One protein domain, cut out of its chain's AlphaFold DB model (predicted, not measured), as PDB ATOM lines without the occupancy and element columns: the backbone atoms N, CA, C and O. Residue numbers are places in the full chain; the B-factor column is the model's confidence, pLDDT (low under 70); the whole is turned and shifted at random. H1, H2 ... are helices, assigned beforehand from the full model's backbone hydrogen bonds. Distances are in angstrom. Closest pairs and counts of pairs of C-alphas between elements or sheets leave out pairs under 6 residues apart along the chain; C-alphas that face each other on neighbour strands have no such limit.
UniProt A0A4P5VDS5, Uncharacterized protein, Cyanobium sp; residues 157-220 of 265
ATOM      1  N   LEU A 157     310.829 229.310 278.908       90.50
ATOM      2  CA  LEU A 157     309.699 229.832 278.133       90.50
ATOM      3  C   LEU A 157     310.180 230.790 277.038       90.50
ATOM      4  O   LEU A 157     309.755 230.669 275.887       90.50
ATOM      5  N   GLN A 158     311.124 231.681 277.359       91.62
ATOM      6  CA  GLN A 158     311.786 232.518 276.352       91.62
ATOM      7  C   GLN A 158     312.512 231.676 275.302       91.62
ATOM      8  O   GLN A 158     312.375 231.954 274.109       91.62
ATOM      9  N   LEU A 159     313.222 230.619 275.714       94.38
ATOM     10  CA  LEU A 159     313.854 229.685 274.784       94.38
ATOM     11  C   LEU A 159     312.823 229.099 273.820       94.38
ATOM     12  O   LEU A 159     313.030 229.173 272.616       94.38
ATOM     13  N   ALA A 160     311.720 228.544 274.328       94.12
ATOM     14  CA  ALA A 160     310.668 227.961 273.498       94.12
ATOM     15  C   ALA A 160     310.082 228.988 272.514       94.12
ATOM     16  O   ALA A 160     309.934 228.700 271.326       94.12
ATOM     17  N   SER A 161     309.829 230.215 272.980       92.81
ATOM     18  CA  SER A 161     309.316 231.304 272.143       92.81
ATOM     19  C   SER A 161     310.294 231.754 271.053       92.81
ATOM     20  O   SER A 161     309.866 232.312 270.048       92.81
ATOM     21  N   ALA A 162     311.592 231.482 271.205       94.06
ATOM     22  CA  ALA A 162     312.620 231.819 270.226       94.06
ATOM     23  C   ALA A 162     312.737 230.798 269.075       94.06
ATOM     24  O   ALA A 162     313.537 231.002 268.162       94.06
ATOM     25  N   PHE A 163     311.949 229.714 269.079       95.06
ATOM     26  CA  PHE A 163     311.840 228.785 267.949       95.06
ATOM     27  C   PHE A 163     310.582 229.093 267.118       95.06
ATOM     28  O   PHE A 163     309.467 228.870 267.604       95.06
ATOM     29  N   PRO A 164     310.724 229.548 265.857       93.12
ATOM     30  CA  PRO A 164     309.594 229.774 264.956       93.12
ATOM     31  C   PRO A 164     308.642 228.577 264.827       93.12
ATOM     32  O   PRO A 164     307.430 228.766 264.806       93.12
ATOM     33  N   GLU A 165     309.153 227.345 264.807       93.44
ATOM     34  CA  GLU A 165     308.344 226.127 264.674       93.44
ATOM     35  C   GLU A 165     307.462 225.887 265.900       93.44
ATOM     36  O   GLU A 165     306.324 225.434 265.768       93.44
ATOM     37  N   ILE A 166     307.973 226.198 267.095       94.19
ATOM     38  CA  ILE A 166     307.198 226.116 268.334       94.19
ATOM     39  C   ILE A 166     306.089 227.165 268.293       94.19
ATOM     40  O   ILE A 166     304.927 226.819 268.514       94.19
ATOM     41  N   ARG A 167     306.417 228.415 267.936       92.94
ATOM     42  CA  ARG A 167     305.426 229.496 267.790       92.94
ATOM     43  C   ARG A 167     304.320 229.115 266.805       92.94
ATOM     44  O   ARG A 167     303.152 229.118 267.181       92.94
ATOM     45  N   GLN A 168     304.685 228.665 265.606       91.50
ATOM     46  CA  GLN A 168     303.739 228.275 264.559       91.50
ATOM     47  C   GLN A 168     302.808 227.129 264.992       91.50
ATOM     48  O   GLN A 168     301.650 227.051 264.576       91.50
ATOM     49  N   ARG A 169     303.291 226.195 265.819       92.25
ATOM     50  CA  ARG A 169     302.452 225.115 266.362       92.25
ATOM     51  C   ARG A 169     301.523 225.612 267.465       92.25
ATOM     52  O   ARG A 169     300.370 225.190 267.499       92.25
ATOM     53  N   LEU A 170     301.995 226.515 268.322       92.38
ATOM     54  CA  LEU A 170     301.188 227.122 269.385       92.38
ATOM     55  C   LEU A 170     300.105 228.065 268.842       92.38
ATOM     56  O   LEU A 170     299.032 228.145 269.434       92.38
ATOM     57  N   GLU A 171     300.327 228.701 267.689       90.31
ATOM     58  CA  GLU A 171     299.310 229.491 266.972       90.31
ATOM     59  C   GLU A 171     298.075 228.658 266.596       90.31
ATOM     60  O   GLU A 171     296.956 229.164 266.588       90.31
ATOM     61  N   LYS A 172     298.253 227.356 266.331       87.75
ATOM     62  CA  LYS A 172     297.152 226.427 266.014       87.75
ATOM     63  C   LYS A 172     296.396 225.948 267.257       87.75
ATOM     64  O   LYS A 172     295.346 225.320 267.131       87.75
ATOM     65  N   GLY A 173     296.933 226.202 268.449       86.56
ATOM     66  CA  GLY A 173     296.348 225.808 269.723       86.56
ATOM     67  C   GLY A 173     297.394 225.723 270.833       86.56
ATOM     68  O   GLY A 173     298.447 225.104 270.676       86.56
ATOM     69  N   GLY A 174     297.080 226.308 271.989       89.75
ATOM     70  CA  GLY A 174     297.955 226.280 273.159       89.75
ATOM     71  C   GLY A 174     298.075 224.891 273.796       89.75
ATOM     72  O   GLY A 174     297.173 224.053 273.707       89.75
ATOM     73  N   CYS A 175     299.199 224.649 274.473       93.56
ATOM     74  CA  CYS A 175     299.364 223.473 275.324       93.56
ATOM     75  C   CYS A 175     298.357 223.475 276.482       93.56
ATOM     76  O   CYS A 175     297.921 224.528 276.943       93.56
ATOM     77  N   ARG A 176     298.047 222.283 277.009       93.25
ATOM     78  CA  ARG A 176     297.194 222.134 278.201       93.25
ATOM     79  C   ARG A 176     297.730 222.902 279.417       93.25
ATOM     80  O   ARG A 176     296.943 223.405 280.212       93.25
ATOM     81  N   PHE A 177     299.051 222.947 279.570       90.56
ATOM     82  CA  PHE A 177     299.734 223.584 280.694       90.56
ATOM     83  C   PHE A 177     300.557 224.782 280.216       90.56
ATOM     84  O   PHE A 177     301.252 224.689 279.204       90.56
ATOM     85  N   ALA A 178     300.517 225.881 280.974       87.38
ATOM     86  CA  ALA A 178     301.251 227.111 280.661       87.38
ATOM     87  C   ALA A 178     302.780 226.953 280.774       87.38
ATOM     88  O   ALA A 178     303.526 227.644 280.095       87.38
ATOM     89  N   ASN A 179     303.245 226.023 281.610       88.00
ATOM     90  CA  ASN A 179     304.657 225.702 281.825       88.00
ATOM     91  C   ASN A 179     305.103 224.434 281.071       88.00
ATOM     92  O   ASN A 179     306.023 223.745 281.514       88.00
ATOM     93  N   CYS A 180     304.427 224.091 279.969       91.62
ATOM     94  CA  CYS A 180     304.818 222.969 279.120       91.62
ATOM     95  C   CYS A 180     306.251 223.172 278.603       91.62
ATOM     96  O   CYS A 180     306.590 224.236 278.095       91.62
ATOM     97  N   ARG A 181     307.087 222.140 278.727       91.75
ATOM     98  CA  ARG A 181     308.482 222.141 278.267       91.75
ATOM     99  C   ARG A 181     308.626 221.682 276.827       91.75
ATOM    100  O   ARG A 181     309.712 221.786 276.267       91.75
ATOM    101  N   HIS A 182     307.560 221.157 276.230       94.31
ATOM    102  CA  HIS A 182     307.552 220.631 274.865       94.31
ATOM    103  C   HIS A 182     308.515 219.442 274.668       94.31
ATOM    104  O   HIS A 182     309.044 219.221 273.581       94.31
ATOM    105  N   LEU A 183     308.734 218.652 275.726       91.44
ATOM    106  CA  LEU A 183     309.634 217.490 275.726       91.44
ATOM    107  C   LEU A 183     308.933 216.135 275.557       91.44
ATOM    108  O   LEU A 183     309.627 215.127 275.650       91.44
ATOM    109  N   ASP A 184     307.630 216.145 275.247       89.75
ATOM    110  CA  ASP A 184     306.656 215.031 275.330       89.75
ATOM    111  C   ASP A 184     305.737 215.086 276.573       89.75
ATOM    112  O   ASP A 184     305.320 214.075 277.130       89.75
ATOM    113  N   ASP A 185     305.400 216.297 277.035       89.12
ATOM    114  CA  ASP A 185     304.469 216.463 278.156       89.12
ATOM    115  C   ASP A 185     303.028 216.066 277.757       89.12
ATOM    116  O   ASP A 185     302.571 216.420 276.661       89.12
ATOM    117  N   PRO A 186     302.242 215.434 278.652       90.06
ATOM    118  CA  PRO A 186     300.841 215.119 278.388       90.06
ATOM    119  C   PRO A 186     300.019 216.363 278.012       90.06
ATOM    120  O   PRO A 186     299.919 217.322 278.777       90.06
ATOM    121  N   GLY A 187     299.383 216.350 276.837       89.31
ATOM    122  CA  GLY A 187     298.617 217.500 276.333       89.31
ATOM    123  C   GLY A 187     299.473 218.620 275.720       89.31
ATOM    124  O   GLY A 187     298.976 219.738 275.543       89.31
ATOM    125  N   CYS A 188     300.738 218.342 275.389       93.75
ATOM    126  CA  CYS A 188     301.575 219.215 274.572       93.75
ATOM    127  C   CYS A 188     301.057 219.267 273.125       93.75
ATOM    128  O   CYS A 188     300.955 218.241 272.457       93.75
ATOM    129  N   ARG A 189     300.760 220.470 272.616       93.06
ATOM    130  CA  ARG A 189     300.334 220.676 271.217       93.06
ATOM    131  C   ARG A 189     301.493 220.781 270.230       93.06
ATOM    132  O   ARG A 189     301.315 220.506 269.051       93.06
ATOM    133  N   VAL A 190     302.676 221.155 270.713       93.56
ATOM    134  CA  VAL A 190     303.893 221.267 269.895       93.56
ATOM    135  C   VAL A 190     304.396 219.883 269.484       93.56
ATOM    136  O   VAL A 190     304.817 219.693 268.344       93.56
ATOM    137  N   GLY A 191     304.318 218.909 270.394       91.69
ATOM    138  CA  GLY A 191     304.848 217.564 270.188       91.69
ATOM    139  C   GLY A 191     306.367 217.535 269.977       91.69
ATOM    140  O   GLY A 191     307.072 218.527 270.182       91.69
ATOM    141  N   ILE A 192     306.861 216.372 269.558       93.50
ATOM    142  CA  ILE A 192     308.294 216.110 269.343       93.50
ATOM    143  C   ILE A 192     308.660 215.892 267.868       93.50
ATOM    144  O   ILE A 192     309.834 215.866 267.517       93.50
ATOM    145  N   ASP A 193     307.655 215.759 266.998       91.38
ATOM    146  CA  ASP A 193     307.833 215.449 265.579       91.38
ATOM    147  C   ASP A 193     308.154 216.709 264.763       91.38
ATOM    148  O   ASP A 193     307.297 217.291 264.092       91.38
ATOM    149  N   TRP A 194     309.372 217.217 264.929       90.56
ATOM    150  CA  TRP A 194     309.947 218.298 264.131       90.56
ATOM    151  C   TRP A 194     311.469 218.242 264.171       90.56
ATOM    152  O   TRP A 194     312.082 217.847 265.161       90.56
ATOM    153  N   TRP A 195     312.087 218.688 263.079       89.25
ATOM    154  CA  TRP A 195     313.509 218.472 262.816       89.25
ATOM    155  C   TRP A 195     314.426 218.979 263.940       89.25
ATOM    156  O   TRP A 195     315.341 218.279 264.373       89.25
ATOM    157  N   ARG A 196     314.163 220.189 264.454       92.69
ATOM    158  CA  ARG A 196     314.985 220.836 265.490       92.69
ATOM    159  C   ARG A 196     314.658 220.396 266.924       92.69
ATOM    160  O   ARG A 196     315.311 220.889 267.842       92.69
ATOM    161  N   HIS A 197     313.735 219.454 267.151       94.88
ATOM    162  CA  HIS A 197     313.331 219.054 268.509       94.88
ATOM    163  C   HIS A 197     314.504 218.567 269.366       94.88
ATOM    164  O   HIS A 197     314.665 218.987 270.511       94.88
ATOM    165  N   SER A 198     315.378 217.746 268.783       95.12
ATOM    166  CA  SER A 198     316.572 217.240 269.468       95.12
ATOM    167  C   SER A 198     317.549 218.359 269.859       95.12
ATOM    168  O   SER A 198     318.156 218.306 270.929       95.12
ATOM    169  N   LEU A 199     317.672 219.402 269.031       94.94
ATOM    170  CA  LEU A 199     318.509 220.572 269.305       94.94
ATOM    171  C   LEU A 199     317.884 221.474 270.370       94.94
ATOM    172  O   LEU A 199     318.596 221.970 271.242       94.94
ATOM    173  N   TYR A 200     316.562 221.645 270.334       95.88
ATOM    174  CA  TYR A 200     315.807 222.342 271.371       95.88
ATOM    175  C   TYR A 200     315.976 221.667 272.734       95.88
ATOM    176  O   TYR A 200     316.344 222.340 273.696       95.88
ATOM    177  N   ARG A 201     315.820 220.337 272.802       95.62
ATOM    178  CA  ARG A 201     316.045 219.558 274.028       95.62
ATOM    179  C   ARG A 201     317.441 219.811 274.604       95.62
ATOM    180  O   ARG A 201     317.551 220.150 275.776       95.62
ATOM    181  N   ARG A 202     318.489 219.739 273.774       95.06
ATOM    182  CA  ARG A 202     319.872 220.027 274.203       95.06
ATOM    183  C   ARG A 202     320.042 221.451 274.739       95.06
ATOM    184  O   ARG A 202     320.742 221.656 275.726       95.06
ATOM    185  N   CYS A 203     319.425 222.442 274.090       93.75
ATOM    186  CA  CYS A 203     319.474 223.831 274.555       93.75
ATOM    187  C   CYS A 203     318.779 223.992 275.914       93.75
ATOM    188  O   CYS A 203     319.303 224.672 276.795       93.75
ATOM    189  N   LEU A 204     317.630 223.340 276.093       94.19
ATOM    190  CA  LEU A 204     316.865 223.377 277.333       94.19
ATOM    191  C   LEU A 204     317.623 222.708 278.491       94.19
ATOM    192  O   LEU A 204     317.749 223.303 279.560       94.19
ATOM    193  N   GLU A 205     318.201 221.527 278.258       93.00
ATOM    194  CA  GLU A 205     319.040 220.809 279.230       93.00
ATOM    195  C   GLU A 205     320.246 221.651 279.688       93.00
ATOM    196  O   GLU A 205     320.590 221.657 280.874       93.00
ATOM    197  N   GLU A 206     320.877 222.395 278.771       91.25
ATOM    198  CA  GLU A 206     321.979 223.314 279.091       91.25
ATOM    199  C   GLU A 206     321.524 224.419 280.054       91.25
ATOM    200  O   GLU A 206     322.162 224.634 281.087       91.25
ATOM    201  N   ILE A 207     320.405 225.085 279.753       90.94
ATOM    202  CA  ILE A 207     319.853 226.165 280.587       90.94
ATOM    203  C   ILE A 207     319.477 225.645 281.976       90.94
ATOM    204  O   ILE A 207     319.824 226.254 282.993       90.94
ATOM    205  N   GLU A 208     318.806 224.495 282.043       88.38
ATOM    206  CA  GLU A 208     318.416 223.881 283.309       88.38
ATOM    207  C   GLU A 208     319.649 223.521 284.148       88.38
ATOM    208  O   GLU A 208     319.697 223.861 285.337       88.38
ATOM    209  N   SER A 209     320.680 222.939 283.531       86.75
ATOM    210  CA  SER A 209     321.945 222.596 284.191       86.75
ATOM    211  C   SER A 209     322.670 223.832 284.729       86.75
ATOM    212  O   SER A 209     323.099 223.852 285.886       86.75
ATOM    213  N   SER A 210     322.759 224.902 283.931       81.81
ATOM    214  CA  SER A 210     323.334 226.179 284.370       81.81
ATOM    215  C   SER A 210     322.551 226.783 285.539       81.81
ATOM    216  O   SER A 210     323.153 227.181 286.535       81.81
ATOM    217  N   SER A 211     321.215 226.767 285.486       77.69
ATOM    218  CA  SER A 211     320.365 227.297 286.562       77.69
ATOM    219  C   SER A 211     320.521 226.535 287.888       77.69
ATOM    220  O   SER A 211     320.433 227.127 288.967       77.69
ATOM    221  N   GLN A 212     320.739 225.215 287.836       75.69
ATOM    222  CA  GLN A 212     320.945 224.382 289.022       75.69
ATOM    223  C   GLN A 212     322.290 224.682 289.686       75.69
ATOM    224  O   GLN A 212     322.355 224.792 290.910       75.69
ATOM    225  N   LEU A 213     323.348 224.870 288.892       72.81
ATOM    226  CA  LEU A 213     324.666 225.271 289.389       72.81
ATOM    227  C   LEU A 213     324.614 226.648 290.056       72.81
ATOM    228  O   LEU A 213     325.123 226.805 291.164       72.81
ATOM    229  N   THR A 214     323.938 227.623 289.442       69.25
ATOM    230  CA  THR A 214     323.754 228.955 290.038       69.25
ATOM    231  C   THR A 214     322.971 228.883 291.350       69.25
ATOM    232  O   THR A 214     323.378 229.496 292.335       69.25
ATOM    233  N   ARG A 215     321.896 228.084 291.412       66.06
ATOM    234  CA  ARG A 215     321.126 227.864 292.649       66.06
ATOM    235  C   ARG A 215     321.955 227.197 293.746       66.06
ATOM    236  O   ARG A 215     321.901 227.643 294.886       66.06
ATOM    237  N   ARG A 216     322.761 226.183 293.414       64.06
ATOM    238  CA  ARG A 216     323.680 225.530 294.364       64.06
ATOM    239  C   ARG A 216     324.761 226.483 294.876       64.06
ATOM    240  O   ARG A 216     325.060 226.468 296.061       64.06
ATOM    241  N   ALA A 217     325.307 227.335 294.010       62.28
ATOM    242  CA  ALA A 217     326.299 228.337 294.397       62.28
ATOM    243  C   ALA A 217     325.710 229.446 295.290       62.28
ATOM    244  O   ALA A 217     326.398 229.964 296.167       62.28
ATOM    245  N   GLN A 218     324.440 229.809 295.086       60.41
ATOM    246  CA  GLN A 218     323.740 230.809 295.901       60.41
ATOM    247  C   GLN A 218     323.162 230.231 297.204       60.41
ATOM    248  O   GLN A 218     323.025 230.964 298.178       60.41
ATOM    249  N   GLY A 219     322.850 228.935 297.238       53.44
ATOM    250  CA  GLY A 219     322.245 228.229 298.371       53.44
ATOM    251  C   GLY A 219     323.244 227.553 299.311       53.44
ATOM    252  O   GLY A 219     322.971 226.451 299.780       53.44
ATOM    253  N   GLY A 220     324.406 228.159 299.571       59.72
ATOM    254  CA  GLY A 220     325.316 227.638 300.593       59.72
ATOM    255  C   GLY A 220     324.735 227.828 302.001       59.72
ATOM    256  O   GLY A 220     324.129 228.858 302.290       59.72
TER     257      GLY A 220
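What this domain is: This is residues 157 to 220 of the 265 residues of an uncharacterized protein of Cyanobium sp (UniProt A0A4P5VDS5). A small, compact body of two short helices, H1 and H2, and a long looped stretch without a named element, residues 172 to 196, has one long helix, H3, running out of it as an arm. The first part of H3 belongs to the body, and residues 208 to 220, of which 208 to 218 belong to H3, stick out and make the length of the whole. The printed part has 64 residues, with three named helices in the order H1, H2, H3 and no named strand; the class is all helix, with 35 residues in the helices. The whole is loose, with a radius of gyration of the C-alphas of 13.3 A, and elongated, with spans of 44 by 23 by 18 A.

Where its parts are: H1 is residues 157 to 161, and its first C-alpha, that of Leu 157, is at (309.699, 229.832, 278.133). H2 is residues 164 to 171 and measures 10.5 A from first to last C-alpha. Residues 172 to 196 follow, 25 residues whose C-alphas lie 4 to 17 A from the mean of all C-alphas. H3, residues 197 to 218, is the longest helix, at 31.6 A from C-alpha 197 at (313.331, 219.054, 268.509) to C-alpha 218 at (323.740, 230.809, 295.901).

How they stand to each other: H1 and H2 touch only at the corner by their link, and only just, with 3 pairs of C-alphas within 8 A. Their closest C-alphas, those of Ser 161 and Arg 167, are 6.1 A apart. H1 and H3 are close but not clearly touching, with 2 pairs of C-alphas within 8 A. Their closest C-alphas, those of Leu 159 and Leu 204, are 7.4 A apart. H2 and H3 follow each other in the chain but are apart. In H1, H2 and H3 every pair of backbone O of residue i and N of residue i+4 is within hydrogen-bond range.

The domain as a whole: The C-alphas of Lys 172 and Gly 220 are the two farthest apart, at 44.6 A, while those of the first and last printed residues, Leu 157 and Gly 220, are 27.4 A apart. Without the residues that stand free, the body has 51 residues, spans 26 by 19 by 18 A and has a radius of gyration of 9.9 A. The link from H1 to H2 is tight, and the link from H2 to H3 is long. The printed part has no cut. The mean pLDDT of the printed part is 87.8, and residues 214 to 220 are under 70.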